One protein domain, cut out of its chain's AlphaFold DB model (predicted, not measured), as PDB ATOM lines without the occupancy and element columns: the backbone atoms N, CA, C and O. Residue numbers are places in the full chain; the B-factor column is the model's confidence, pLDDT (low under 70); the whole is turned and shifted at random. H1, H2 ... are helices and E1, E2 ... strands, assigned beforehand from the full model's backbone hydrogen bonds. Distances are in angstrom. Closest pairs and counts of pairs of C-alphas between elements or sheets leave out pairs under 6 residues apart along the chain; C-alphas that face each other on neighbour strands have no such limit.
ATOM      1  N   PHE A 285     -21.364 -22.853 -19.285       87.19
ATOM      2  CA  PHE A 285     -21.629 -21.568 -18.623       87.19
ATOM      3  C   PHE A 285     -23.107 -21.357 -18.288       87.19
ATOM      4  O   PHE A 285     -23.422 -20.957 -17.169       87.19
ATOM      5  N   THR A 286     -24.020 -21.674 -19.210       88.69
ATOM      6  CA  THR A 286     -25.461 -21.563 -18.924       88.69
ATOM      7  C   THR A 286     -25.909 -22.525 -17.825       88.69
ATOM      8  O   THR A 286     -26.721 -22.153 -16.980       88.69
ATOM      9  N   SER A 287     -25.344 -23.738 -17.782       88.50
ATOM     10  CA  SER A 287     -25.616 -24.709 -16.719       88.50
ATOM     11  C   SER A 287     -25.099 -24.220 -15.368       88.50
ATOM     12  O   SER A 287     -25.783 -24.379 -14.361       88.50
ATOM     13  N   ILE A 288     -23.914 -23.604 -15.341       88.31
ATOM     14  CA  ILE A 288     -23.320 -23.008 -14.140       88.31
ATOM     15  C   ILE A 288     -24.220 -21.900 -13.610       88.31
ATOM     16  O   ILE A 288     -24.597 -21.912 -12.441       88.31
ATOM     17  N   GLU A 289     -24.601 -20.961 -14.474       91.62
ATOM     18  CA  GLU A 289     -25.449 -19.829 -14.106       91.62
ATOM     19  C   GLU A 289     -26.796 -20.294 -13.541       91.62
ATOM     20  O   GLU A 289     -27.219 -19.829 -12.481       91.62
ATOM     21  N   GLN A 290     -27.442 -21.259 -14.201       92.94
ATOM     22  CA  GLN A 290     -28.694 -21.843 -13.719       92.94
ATOM     23  C   GLN A 290     -28.528 -22.493 -12.350       92.94
ATOM     24  O   GLN A 290     -29.388 -22.347 -11.482       92.94
ATOM     25  N   ALA A 291     -27.419 -23.188 -12.134       89.31
ATOM     26  CA  ALA A 291     -27.197 -23.899 -10.898       89.31
ATOM     27  C   ALA A 291     -26.872 -22.943  -9.731       89.31
ATOM     28  O   ALA A 291     -27.406 -23.129  -8.637       89.31
ATOM     29  N   TYR A 292     -26.124 -21.855  -9.963       92.75
ATOM     30  CA  TYR A 292     -25.968 -20.764  -8.988       92.75
ATOM     31  C   TYR A 292     -27.300 -20.067  -8.688       92.75
ATOM     32  O   TYR A 292     -27.598 -19.783  -7.528       92.75
ATOM     33  N   ALA A 293     -28.128 -19.812  -9.706       94.25
ATOM     34  CA  ALA A 293     -29.439 -19.195  -9.520       94.25
ATOM     35  C   ALA A 293     -30.364 -20.074  -8.661       94.25
ATOM     36  O   ALA A 293     -31.021 -19.574  -7.745       94.25
ATOM     37  N   LEU A 294     -30.376 -21.387  -8.911       93.69
ATOM     38  CA  LEU A 294     -31.120 -22.352  -8.103       93.69
ATOM     39  C   LEU A 294     -30.575 -22.441  -6.675       93.69
ATOM     40  O   LEU A 294     -31.362 -22.470  -5.732       93.69
ATOM     41  N   HIS A 295     -29.253 -22.446  -6.496       92.75
ATOM     42  CA  HIS A 295     -28.626 -22.469  -5.172       92.75
ATOM     43  C   HIS A 295     -28.969 -21.223  -4.350       92.75
ATOM     44  O   HIS A 295     -29.447 -21.328  -3.223       92.75
ATOM     45  N   ALA A 296     -28.854 -20.037  -4.948       92.88
ATOM     46  CA  ALA A 296     -29.250 -18.786  -4.308       92.88
ATOM     47  C   ALA A 296     -30.742 -18.777  -3.935       92.88
ATOM     48  O   ALA A 296     -31.115 -18.308  -2.858       92.88
ATOM     49  N   GLN A 297     -31.609 -19.328  -4.794       94.81
ATOM     50  CA  GLN A 297     -33.032 -19.481  -4.486       94.81
ATOM     51  C   GLN A 297     -33.264 -20.432  -3.304       94.81
ATOM     52  O   GLN A 297     -34.130 -20.157  -2.473       94.81
ATOM     53  N   ARG A 298     -32.499 -21.526  -3.209       92.94
ATOM     54  CA  ARG A 298     -32.569 -22.473  -2.091       92.94
ATOM     55  C   ARG A 298     -32.122 -21.827  -0.780       92.94
ATOM     56  O   ARG A 298     -32.895 -21.851   0.172       92.94
ATOM     57  N   ILE A 299     -30.958 -21.176  -0.746       93.25
ATOM     58  CA  ILE A 299     -30.484 -20.442   0.443       93.25
ATOM     59  C   ILE A 299     -31.523 -19.410   0.876       93.25
ATOM     60  O   ILE A 299     -31.872 -19.337   2.051       93.25
ATOM     61  N   LYS A 300     -32.075 -18.648  -0.074       94.69
ATOM     62  CA  LYS A 300     -33.110 -17.659   0.227       94.69
ATOM     63  C   LYS A 300     -34.362 -18.294   0.830       94.69
ATOM     64  O   LYS A 300     -34.887 -17.774   1.804       94.69
ATOM     65  N   ALA A 301     -34.836 -19.406   0.274       94.38
ATOM     66  CA  ALA A 301     -36.002 -20.104   0.806       94.38
ATOM     67  C   ALA A 301     -35.757 -20.636   2.228       94.38
ATOM     68  O   ALA A 301     -36.654 -20.555   3.061       94.38
ATOM     69  N   LEU A 302     -34.554 -21.144   2.509       94.25
ATOM     70  CA  LEU A 302     -34.161 -21.585   3.847       94.25
ATOM     71  C   LEU A 302     -34.094 -20.405   4.821       94.25
ATOM     72  O   LEU A 302     -34.689 -20.472   5.889       94.25
ATOM     73  N   HIS A 303     -33.453 -19.305   4.427       94.75
ATOM     74  CA  HIS A 303     -33.412 -18.079   5.221       94.75
ATOM     75  C   HIS A 303     -34.820 -17.568   5.539       94.75
ATOM     76  O   HIS A 303     -35.124 -17.268   6.689       94.75
ATOM     77  N   ASP A 304     -35.699 -17.500   4.535       95.81
ATOM     78  CA  ASP A 304     -37.080 -17.075   4.736       95.81
ATOM     79  C   ASP A 304     -37.774 -18.010   5.736       95.81
ATOM     80  O   ASP A 304     -38.432 -17.526   6.647       95.81
ATOM     81  N   ARG A 305     -37.601 -19.332   5.643       95.31
ATOM     82  CA  ARG A 305     -38.197 -20.279   6.602       95.31
ATOM     83  C   ARG A 305     -37.676 -20.107   8.026       95.31
ATOM     84  O   ARG A 305     -38.495 -20.002   8.932       95.31
ATOM     85  N   LEU A 306     -36.360 -20.002   8.213       94.81
ATOM     86  CA  LEU A 306     -35.764 -19.723   9.524       94.81
ATOM     87  C   LEU A 306     -36.292 -18.397  10.092       94.81
ATOM     88  O   LEU A 306     -36.657 -18.321  11.261       94.81
ATOM     89  N   SER A 307     -36.438 -17.374   9.246       95.94
ATOM     90  CA  SER A 307     -37.038 -16.097   9.638       95.94
ATOM     91  C   SER A 307     -38.508 -16.233  10.041       95.94
ATOM     92  O   SER A 307     -38.906 -15.640  11.036       95.94
ATOM     93  N   HIS A 308     -39.318 -17.023   9.328       95.94
ATOM     94  CA  HIS A 308     -40.717 -17.267   9.711       95.94
ATOM     95  C   HIS A 308     -40.843 -18.110  10.986       95.94
ATOM     96  O   HIS A 308     -41.842 -17.986  11.689       95.94
ATOM     97  N   ALA A 309     -39.850 -18.949  11.282       95.12
ATOM     98  CA  ALA A 309     -39.756 -19.695  12.532       95.12
ATOM     99  C   ALA A 309     -39.277 -18.830  13.715       95.12
ATOM    100  O   ALA A 309     -39.181 -19.337  14.825       95.12
ATOM    101  N   GLY A 310     -38.971 -17.543  13.495       95.06
ATOM    102  CA  GLY A 310     -38.510 -16.633  14.545       95.06
ATOM    103  C   GLY A 310     -37.059 -16.858  14.975       95.06
ATOM    104  O   GLY A 310     -36.624 -16.269  15.956       95.06
ATOM    105  N   VAL A 311     -36.281 -17.655  14.230       95.12
ATOM    106  CA  VAL A 311     -34.872 -17.965  14.549       95.12
ATOM    107  C   VAL A 311     -34.035 -16.694  14.690       95.12
ATOM    108  O   VAL A 311     -33.187 -16.595  15.565       95.12
ATOM    109  N   PHE A 312     -34.277 -15.701  13.833       93.50
ATOM    110  CA  PHE A 312     -33.512 -14.452  13.838       93.50
ATOM    111  C   PHE A 312     -34.089 -13.369  14.758       93.50
ATOM    112  O   PHE A 312     -33.447 -12.334  14.935       93.50
ATOM    113  N   ASP A 313     -35.279 -13.583  15.325       95.00
ATOM    114  CA  ASP A 313     -35.840 -12.667  16.322       95.00
ATOM    115  C   ASP A 313     -35.159 -12.871  17.685       95.00
ATOM    116  O   ASP A 313     -35.081 -11.943  18.494       95.00
ATOM    117  N   ASP A 314     -34.593 -14.061  17.904       90.50
ATOM    118  CA  ASP A 314     -33.893 -14.439  19.122       90.50
ATOM    119  C   ASP A 314     -32.372 -14.227  19.030       90.50
ATOM    120  O   ASP A 314     -31.557 -15.148  18.946       90.50
ATOM    121  N   VAL A 315     -31.982 -12.953  19.039       89.88
ATOM    122  CA  VAL A 315     -30.585 -12.517  18.863       89.88
ATOM    123  C   VAL A 315     -29.656 -13.023  19.980       89.88
ATOM    124  O   VAL A 315     -28.440 -13.035  19.802       89.88
ATOM    125  N   GLN A 316     -30.196 -13.422  21.137       93.12
ATOM    126  CA  GLN A 316     -29.389 -13.900  22.266       93.12
ATOM    127  C   GLN A 316     -29.003 -15.373  22.122       93.12
ATOM    128  O   GLN A 316     -27.908 -15.752  22.534       93.12
ATOM    129  N   HIS A 317     -29.870 -16.176  21.507       92.56
ATOM    130  CA  HIS A 317     -29.719 -17.628  21.440       92.56
ATOM    131  C   HIS A 317     -29.291 -18.134  20.057       92.56
ATOM    132  O   HIS A 317     -29.032 -19.326  19.894       92.56
ATOM    133  N   VAL A 318     -29.176 -17.247  19.061       95.62
ATOM    134  CA  VAL A 318     -28.741 -17.603  17.705       95.62
ATOM    135  C   VAL A 318     -27.574 -16.729  17.257       95.62
ATOM    136  O   VAL A 318     -27.700 -15.516  17.080       95.62
ATOM    137  N   LYS A 319     -26.425 -17.360  17.003       96.00
ATOM    138  CA  LYS A 319     -25.214 -16.708  16.496       96.00
ATOM    139  C   LYS A 319     -24.980 -17.109  15.047       96.00
ATOM    140  O   LYS A 319     -24.991 -18.285  14.712       96.00
ATOM    141  N   THR A 320     -24.767 -16.128  14.175       95.88
ATOM    142  CA  THR A 320     -24.448 -16.377  12.762       95.88
ATOM    143  C   THR A 320     -23.024 -15.934  12.467       95.88
ATOM    144  O   THR A 320     -22.671 -14.777  12.696       95.88
ATOM    145  N   GLU A 321     -22.220 -16.838  11.925       96.38
ATOM    146  CA  GLU A 321     -20.818 -16.616  11.593       96.38
ATOM    147  C   GLU A 321     -20.554 -17.001  10.137       96.38
ATOM    148  O   GLU A 321     -21.054 -18.006   9.640       96.38
ATOM    149  N   ALA A 322     -19.773 -16.189   9.428       95.94
ATOM    150  CA  ALA A 322     -19.291 -16.535   8.098       95.94
ATOM    151  C   ALA A 322     -17.879 -17.103   8.234       95.94
ATOM    152  O   ALA A 322     -16.961 -16.388   8.639       95.94
ATOM    153  N   VAL A 323     -17.715 -18.375   7.886       96.06
ATOM    154  CA  VAL A 323     -16.454 -19.103   7.995       96.06
ATOM    155  C   VAL A 323     -15.921 -19.352   6.592       96.06
ATOM    156  O   VAL A 323     -16.616 -19.886   5.728       96.06
ATOM    157  N   ALA A 324     -14.678 -18.951   6.354       94.25
ATOM    158  CA  ALA A 324     -13.949 -19.295   5.144       94.25
ATOM    159  C   ALA A 324     -12.753 -20.159   5.533       94.25
ATOM    160  O   ALA A 324     -11.994 -19.796   6.431       94.25
ATOM    161  N   TRP A 325     -12.592 -21.297   4.870       92.62
ATOM    162  CA  TRP A 325     -11.477 -22.207   5.106       92.62
ATOM    163  C   TRP A 325     -10.886 -22.660   3.775       92.62
ATOM    164  O   TRP A 325     -11.576 -22.715   2.759       92.62
ATOM    165  N   MET A 326      -9.585 -22.932   3.759       93.94
ATOM    166  CA  MET A 326      -8.896 -23.430   2.573       93.94
ATOM    167  C   MET A 326      -8.722 -24.936   2.719       93.94
ATOM    168  O   MET A 326      -8.170 -25.395   3.716       93.94
ATOM    169  N   ASP A 327      -9.199 -25.702   1.742       90.19
ATOM    170  CA  ASP A 327      -8.977 -27.143   1.720       90.19
ATOM    171  C   ASP A 327      -7.479 -27.411   1.500       90.19
ATOM    172  O   ASP A 327      -6.942 -27.003   0.465       90.19
ATOM    173  N   PRO A 328      -6.782 -28.069   2.445       90.81
ATOM    174  CA  PRO A 328      -5.346 -28.305   2.334       90.81
ATOM    175  C   PRO A 328      -4.988 -29.215   1.153       90.81
ATOM    176  O   PRO A 328      -3.866 -29.150   0.660       90.81
ATOM    177  N   ILE A 329      -5.923 -30.052   0.687       91.56
ATOM    178  CA  ILE A 329      -5.684 -31.000  -0.403       91.56
ATOM    179  C   ILE A 329      -5.903 -30.318  -1.751       91.56
ATOM    180  O   ILE A 329      -5.066 -30.422  -2.647       91.56
ATOM    181  N   THR A 330      -7.034 -29.628  -1.921       90.56
ATOM    182  CA  THR A 330      -7.383 -29.016  -3.213       90.56
ATOM    183  C   THR A 330      -6.892 -27.578  -3.370       90.56
ATOM    184  O   THR A 330      -6.903 -27.055  -4.487       90.56
ATOM    185  N   GLY A 331      -6.493 -26.919  -2.279       91.06
ATOM    186  CA  GLY A 331      -6.154 -25.496  -2.240       91.06
ATOM    187  C   GLY A 331      -7.342 -24.571  -2.521       91.06
ATOM    188  O   GLY A 331      -7.146 -23.383  -2.781       91.06
ATOM    189  N   LYS A 332      -8.574 -25.096  -2.537       88.31
ATOM    190  CA  LYS A 332      -9.781 -24.312  -2.812       88.31
ATOM    191  C   LYS A 332     -10.276 -23.639  -1.539       88.31
ATOM    192  O   LYS A 332     -10.334 -24.250  -0.478       88.31
ATOM    193  N   GLU A 333     -10.652 -22.372  -1.666       92.06
ATOM    194  CA  GLU A 333     -11.338 -21.632  -0.609       92.06
ATOM    195  C   GLU A 333     -12.813 -22.060  -0.579       92.06
ATOM    196  O   GLU A 333     -13.524 -21.922  -1.576       92.06
ATOM    197  N   HIS A 334     -13.267 -22.567   0.562       90.38
ATOM    198  CA  HIS A 334     -14.657 -22.891   0.852       90.38
ATOM    199  C   HIS A 334     -15.255 -21.809   1.745       90.38
ATOM    200  O   HIS A 334     -14.646 -21.397   2.732       90.38
ATOM    201  N   LYS A 335     -16.457 -21.344   1.392       93.94
ATOM    202  CA  LYS A 335     -17.204 -20.329   2.144       93.94
ATOM    203  C   LYS A 335     -18.480 -20.936   2.688       93.94
ATOM    204  O   LYS A 335     -19.340 -21.392   1.932       93.94
ATOM    205  N   GLU A 336     -18.604 -20.903   4.000       95.25
ATOM    206  CA  GLU A 336     -19.727 -21.443   4.744       95.25
ATOM    207  C   GLU A 336     -20.311 -20.372   5.664       95.25
ATOM    208  O   GLU A 336     -19.627 -19.455   6.117       95.25
ATOM    209  N   VAL A 337     -21.602 -20.488   5.940       96.50
ATOM    210  CA  VAL A 337     -22.272 -19.731   6.995       96.50
ATOM    211  C   VAL A 337     -22.686 -20.725   8.062       96.50
ATOM    212  O   VAL A 337     -23.397 -21.685   7.772       96.50
ATOM    213  N   HIS A 338     -22.202 -20.512   9.276       96.81
ATOM    214  CA  HIS A 338     -22.507 -21.312  10.451       96.81
ATOM    215  C   HIS A 338     -23.552 -20.557  11.264       96.81
ATOM    216  O   HIS A 338     -23.348 -19.402  11.634       96.81
ATOM    217  N   VAL A 339     -24.697 -21.187  11.494       96.75
ATOM    218  CA  VAL A 339     -25.756 -20.676  12.362       96.75
ATOM    219  C   VAL A 339     -25.780 -21.565  13.595       96.75
ATOM    220  O   VAL A 339     -26.237 -22.704  13.533       96.75
ATOM    221  N   THR A 340     -25.232 -21.057  14.690       96.88
ATOM    222  CA  THR A 340     -25.145 -21.736  15.981       96.88
ATOM    223  C   THR A 340     -26.380 -21.393  16.804       96.88
ATOM    224  O   THR A 340     -26.679 -20.216  17.012       96.88
ATOM    225  N   PHE A 341     -27.077 -22.415  17.279       96.25
ATOM    226  CA  PHE A 341     -28.246 -22.325  18.138       96.25
ATOM    227  C   PHE A 341     -27.871 -22.758  19.555       96.25
ATOM    228  O   PHE A 341     -27.180 -23.760  19.751       96.25
ATOM    229  N   ASP A 342     -28.362 -22.010  20.536       94.56
ATOM    230  CA  ASP A 342     -28.291 -22.381  21.941       94.56
ATOM    231  C   ASP A 342     -29.184 -23.602  22.202       94.56
ATOM    232  O   ASP A 342     -30.409 -23.557  22.034       94.56
ATOM    233  N   ALA A 343     -28.556 -24.695  22.632       90.31
ATOM    234  CA  ALA A 343     -29.217 -25.966  22.907       90.31
ATOM    235  C   ALA A 343     -30.246 -25.880  24.053       90.31
ATOM    236  O   ALA A 343     -31.092 -26.762  24.185       90.31
ATOM    237  N   ARG A 344     -30.230 -24.805  24.859       89.56
ATOM    238  CA  ARG A 344     -31.237 -24.559  25.905       89.56
ATOM    239  C   ARG A 344     -32.620 -24.219  25.347       89.56
ATOM    240  O   ARG A 344     -33.618 -24.490  26.010       89.56
ATOM    241  N   GLN A 345     -32.682 -23.594  24.171       91.12
ATOM    242  CA  GLN A 345     -33.935 -23.128  23.562       91.12
ATOM    243  C   GLN A 345     -34.318 -23.909  22.310       91.12
ATOM    244  O   GLN A 345     -35.501 -24.056  22.010       91.12
ATOM    245  N   TRP A 346     -33.320 -24.395  21.578       94.19
ATOM    246  CA  TRP A 346     -33.520 -25.072  20.311       94.19
ATOM    247  C   TRP A 346     -33.078 -26.517  20.430       94.19
ATOM    248  O   TRP A 346     -31.930 -26.797  20.758       94.19
ATOM    249  N   THR A 347     -33.966 -27.447  20.093       93.25
ATOM    250  CA  THR A 347     -33.570 -28.837  19.873       93.25
ATOM    251  C   THR A 347     -33.230 -29.064  18.402       93.25
ATOM    252  O   THR A 347     -33.701 -28.351  17.507       93.25
ATOM    253  N   ARG A 348     -32.466 -30.121  18.095       91.69
ATOM    254  CA  ARG A 348     -32.198 -30.510  16.697       91.69
ATOM    255  C   ARG A 348     -33.498 -30.783  15.924       91.69
ATOM    256  O   ARG A 348     -33.563 -30.528  14.721       91.69
ATOM    257  N   LYS A 349     -34.549 -31.251  16.614       91.69
ATOM    258  CA  LYS A 349     -35.897 -31.442  16.051       91.69
ATOM    259  C   LYS A 349     -36.542 -30.108  15.675       91.69
ATOM    260  O   LYS A 349     -37.099 -30.024  14.584       91.69
ATOM    261  N   ASP A 350     -36.402 -29.076  16.503       93.88
ATOM    262  CA  ASP A 350     -36.939 -27.737  16.221       93.88
ATOM    263  C   ASP A 350     -36.220 -27.081  15.044       93.88
ATOM    264  O   ASP A 350     -36.868 -26.562  14.136       93.88
ATOM    265  N   VAL A 351     -34.887 -27.183  14.990       94.38
ATOM    266  CA  VAL A 351     -34.098 -26.677  13.854       94.38
ATOM    267  C   VAL A 351     -34.489 -27.405  12.562       94.38
ATOM    268  O   VAL A 351     -34.719 -26.771  11.530       94.38
ATOM    269  N   ARG A 352     -34.655 -28.734  12.609       93.25
ATOM    270  CA  ARG A 352     -35.120 -29.533  11.462       93.25
ATOM    271  C   ARG A 352     -36.554 -29.159  11.060       93.25
ATOM    272  O   ARG A 352     -36.833 -29.041   9.870       93.25
ATOM    273  N   ALA A 353     -37.442 -28.902  12.021       93.31
ATOM    274  CA  ALA A 353     -38.806 -28.436  11.765       93.31
ATOM    275  C   ALA A 353     -38.835 -27.029  11.138       93.31
ATOM    276  O   ALA A 353     -39.602 -26.798  10.202       93.31
ATOM    277  N   ALA A 354     -37.964 -26.120  11.586       94.38
ATOM    278  CA  ALA A 354     -37.821 -24.773  11.034       94.38
ATOM    279  C   ALA A 354     -37.296 -24.791   9.589       94.38
ATOM    280  O   ALA A 354     -37.764 -24.025   8.745       94.38
ATOM    281  N   ILE A 355     -36.365 -25.695   9.267       94.25
ATOM    282  CA  ILE A 355     -35.886 -25.912   7.890       94.25
ATOM    283  C   ILE A 355     -36.985 -26.562   7.027       94.25
ATOM    284  O   ILE A 355     -37.148 -26.217   5.846       94.25
ATOM    285  N   GLY A 356     -37.780 -27.454   7.621       90.25
ATOM    286  CA  GLY A 356     -38.887 -28.188   7.006       90.25
ATOM    287  C   GLY A 356     -38.469 -29.532   6.396       90.25
ATOM    288  O   GLY A 356     -37.357 -30.008   6.605       90.25
ATOM    289  N   GLU A 357     -39.359 -30.133   5.596       77.56
ATOM    290  CA  GLU A 357     -39.183 -31.427   4.895       77.56
ATOM    291  C   GLU A 357     -38.145 -31.383   3.755       77.56
ATOM    292  O   GLU A 357     -38.357 -31.847   2.629       77.56
ATOM    293  N   TRP A 358     -36.986 -30.785   3.992       79.25
ATOM    294  CA  TRP A 358     -35.827 -31.053   3.159       79.25
ATOM    295  C   TRP A 358     -35.255 -32.379   3.607       79.25
ATOM    296  O   TRP A 358     -34.356 -32.465   4.429       79.25
ATOM    297  N   ASN A 359     -35.885 -33.422   3.069       59.97
ATOM    298  CA  ASN A 359     -35.833 -34.801   3.541       59.97
ATOM    299  C   ASN A 359     -34.439 -35.441   3.548       59.97
ATOM    300  O   ASN A 359     -34.323 -36.607   3.914       59.97
ATOM    301  N   ARG A 360     -33.392 -34.727   3.119       76.12
ATOM    302  CA  ARG A 360     -32.004 -35.177   3.178       76.12
ATOM    303  C   ARG A 360     -31.096 -33.990   3.470       76.12
ATOM    304  O   ARG A 360     -31.081 -33.028   2.695       76.12
ATOM    305  N   GLU A 361     -30.343 -34.099   4.564       80.94
ATOM    306  CA  GLU A 361     -29.083 -33.370   4.717       80.94
ATOM    307  C   GLU A 361     -28.278 -33.597   3.430       80.94
ATOM    308  O   GLU A 361     -28.231 -34.712   2.893       80.94
ATOM    309  N   GLY A 362     -27.784 -32.514   2.842       80.75
ATOM    310  CA  GLY A 362     -27.245 -32.525   1.488       80.75
ATOM    311  C   GLY A 362     -25.869 -31.892   1.427       80.75
ATOM    312  O   GLY A 362     -25.372 -31.348   2.403       80.75
ATOM    313  N   GLU A 363     -25.273 -31.892   0.239       80.88
ATOM    314  CA  GLU A 363     -23.939 -31.309   0.024       80.88
ATOM    315  C   GLU A 363     -23.843 -29.823   0.392       80.88
ATOM    316  O   GLU A 363     -22.755 -29.311   0.623       80.88
ATOM    317  N   TRP A 364     -24.975 -29.122   0.438       88.94
ATOM    318  CA  TRP A 364     -25.017 -27.674   0.571       88.94
ATOM    319  C   TRP A 364     -25.561 -27.186   1.924       88.94
ATOM    320  O   TRP A 364     -25.496 -25.987   2.207       88.94
ATOM    321  N   TRP A 365     -26.088 -28.092   2.756       93.75
ATOM    322  CA  TRP A 365     -26.432 -27.801   4.147       93.75
ATOM    323  C   TRP A 365     -26.370 -29.056   5.024       93.75
ATOM    324  O   TRP A 365     -26.776 -30.141   4.600       93.75
ATOM    325  N   ARG A 366     -25.915 -28.896   6.268       94.62
ATOM    326  CA  ARG A 366     -25.839 -29.967   7.276       94.62
ATOM    327  C   ARG A 366     -26.042 -29.411   8.682       94.62
ATOM    328  O   ARG A 366     -25.767 -28.235   8.911       94.62
ATOM    329  N   ILE A 367     -26.490 -30.249   9.612       94.56
ATOM    330  CA  ILE A 367     -26.597 -29.906  11.035       94.56
ATOM    331  C   ILE A 367     -25.544 -30.713  11.795       94.56
ATOM    332  O   ILE A 367     -25.448 -31.923  11.608       94.56
ATOM    333  N   ILE A 368     -24.749 -30.045  12.622       93.88
ATOM    334  CA  ILE A 368     -23.750 -30.647  13.511       93.88
ATOM    335  C   ILE A 368     -24.146 -30.333  14.953       93.88
ATOM    336  O   ILE A 368     -24.645 -29.244  15.217       93.88
ATOM    337  N   GLY A 369     -23.906 -31.259  15.877       91.12
ATOM    338  CA  GLY A 369     -24.210 -31.048  17.293       91.12
ATOM    339  C   GLY A 369     -25.700 -31.153  17.615       91.12
ATOM    340  O   GLY A 369     -26.527 -31.443  16.741       91.12
ATOM    341  N   GLY A 370     -26.014 -30.948  18.894       83.44
ATOM    342  CA  GLY A 370     -27.260 -31.387  19.510       83.44
ATOM    343  C   GLY A 370     -27.343 -32.900  19.476       83.44
ATOM    344  O   GLY A 370     -27.544 -33.486  18.408       83.44
TER     345      GLY A 370
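This is residues 285 to 370 of the 479 residues of the protein "BQ5605_C005g03287 protein" of Microbotryum silenes-dioicae (UniProt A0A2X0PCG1). A long two-strand hairpin, E1 and E2, and one long helix, H1, form the two arms of an open U, joined near the helix's last residues, with H2 and E3 along one side of the gap between them. H2 packs on residues 302 to 306 of H1, while residues 285 to 294 of H1 and the hairpin's tip, residues 327 to 332, stick out. The printed part has 86 residues with two named helices and three named strands, in the order H1 E1 E2 H2 E3; the class is mixed, and the sheet E1 - E2 is antiparallel. It is only just loose, close to compact, with a radius of gyration of the C-alphas of 14.7 A and spans of 43 by 29 by 22 A.

Begin with the hairpin of E1, residues 318 to 326, and E2, residues 333 to 341, antiparallel at 161 degrees. Look for N 321 and O 338, 2.8 A apart and within hydrogen-bond range, and C-alphas 322 and 337, which face each other at 4.5 A. E3, residues 365 to 368, pairs with no named strand but is near E2. H1, residues 285 to 308, is apart from E2 and E3. With residues 302 to 306 alone it touches H2, residues 348 to 355, at a steep tilt of 62 degrees, opposite ways; their closest C-alphas, of Leu 306 and Ala 354, are 5.7 A apart. In H1 and H2 every O i to N i+4 pair is within hydrogen-bond range.

Find C-alpha 285 at (-21.629, -21.568, -18.623); from there H1 runs 34.4 A to His 308. E1 spans 25.6 A and E2 25.3 A; H2 spans 10.6 A. E3 spans 10.1 A and ends at C-alpha 368, (-23.750, -30.647, 13.511).

The farthest C-alphas, of Phe 285 and Arg 344, are 45.7 A apart. The printed part has no cut, and its four links between named elements are short. Residue 359 is under pLDDT 70; the mean of the printed part is 91.7.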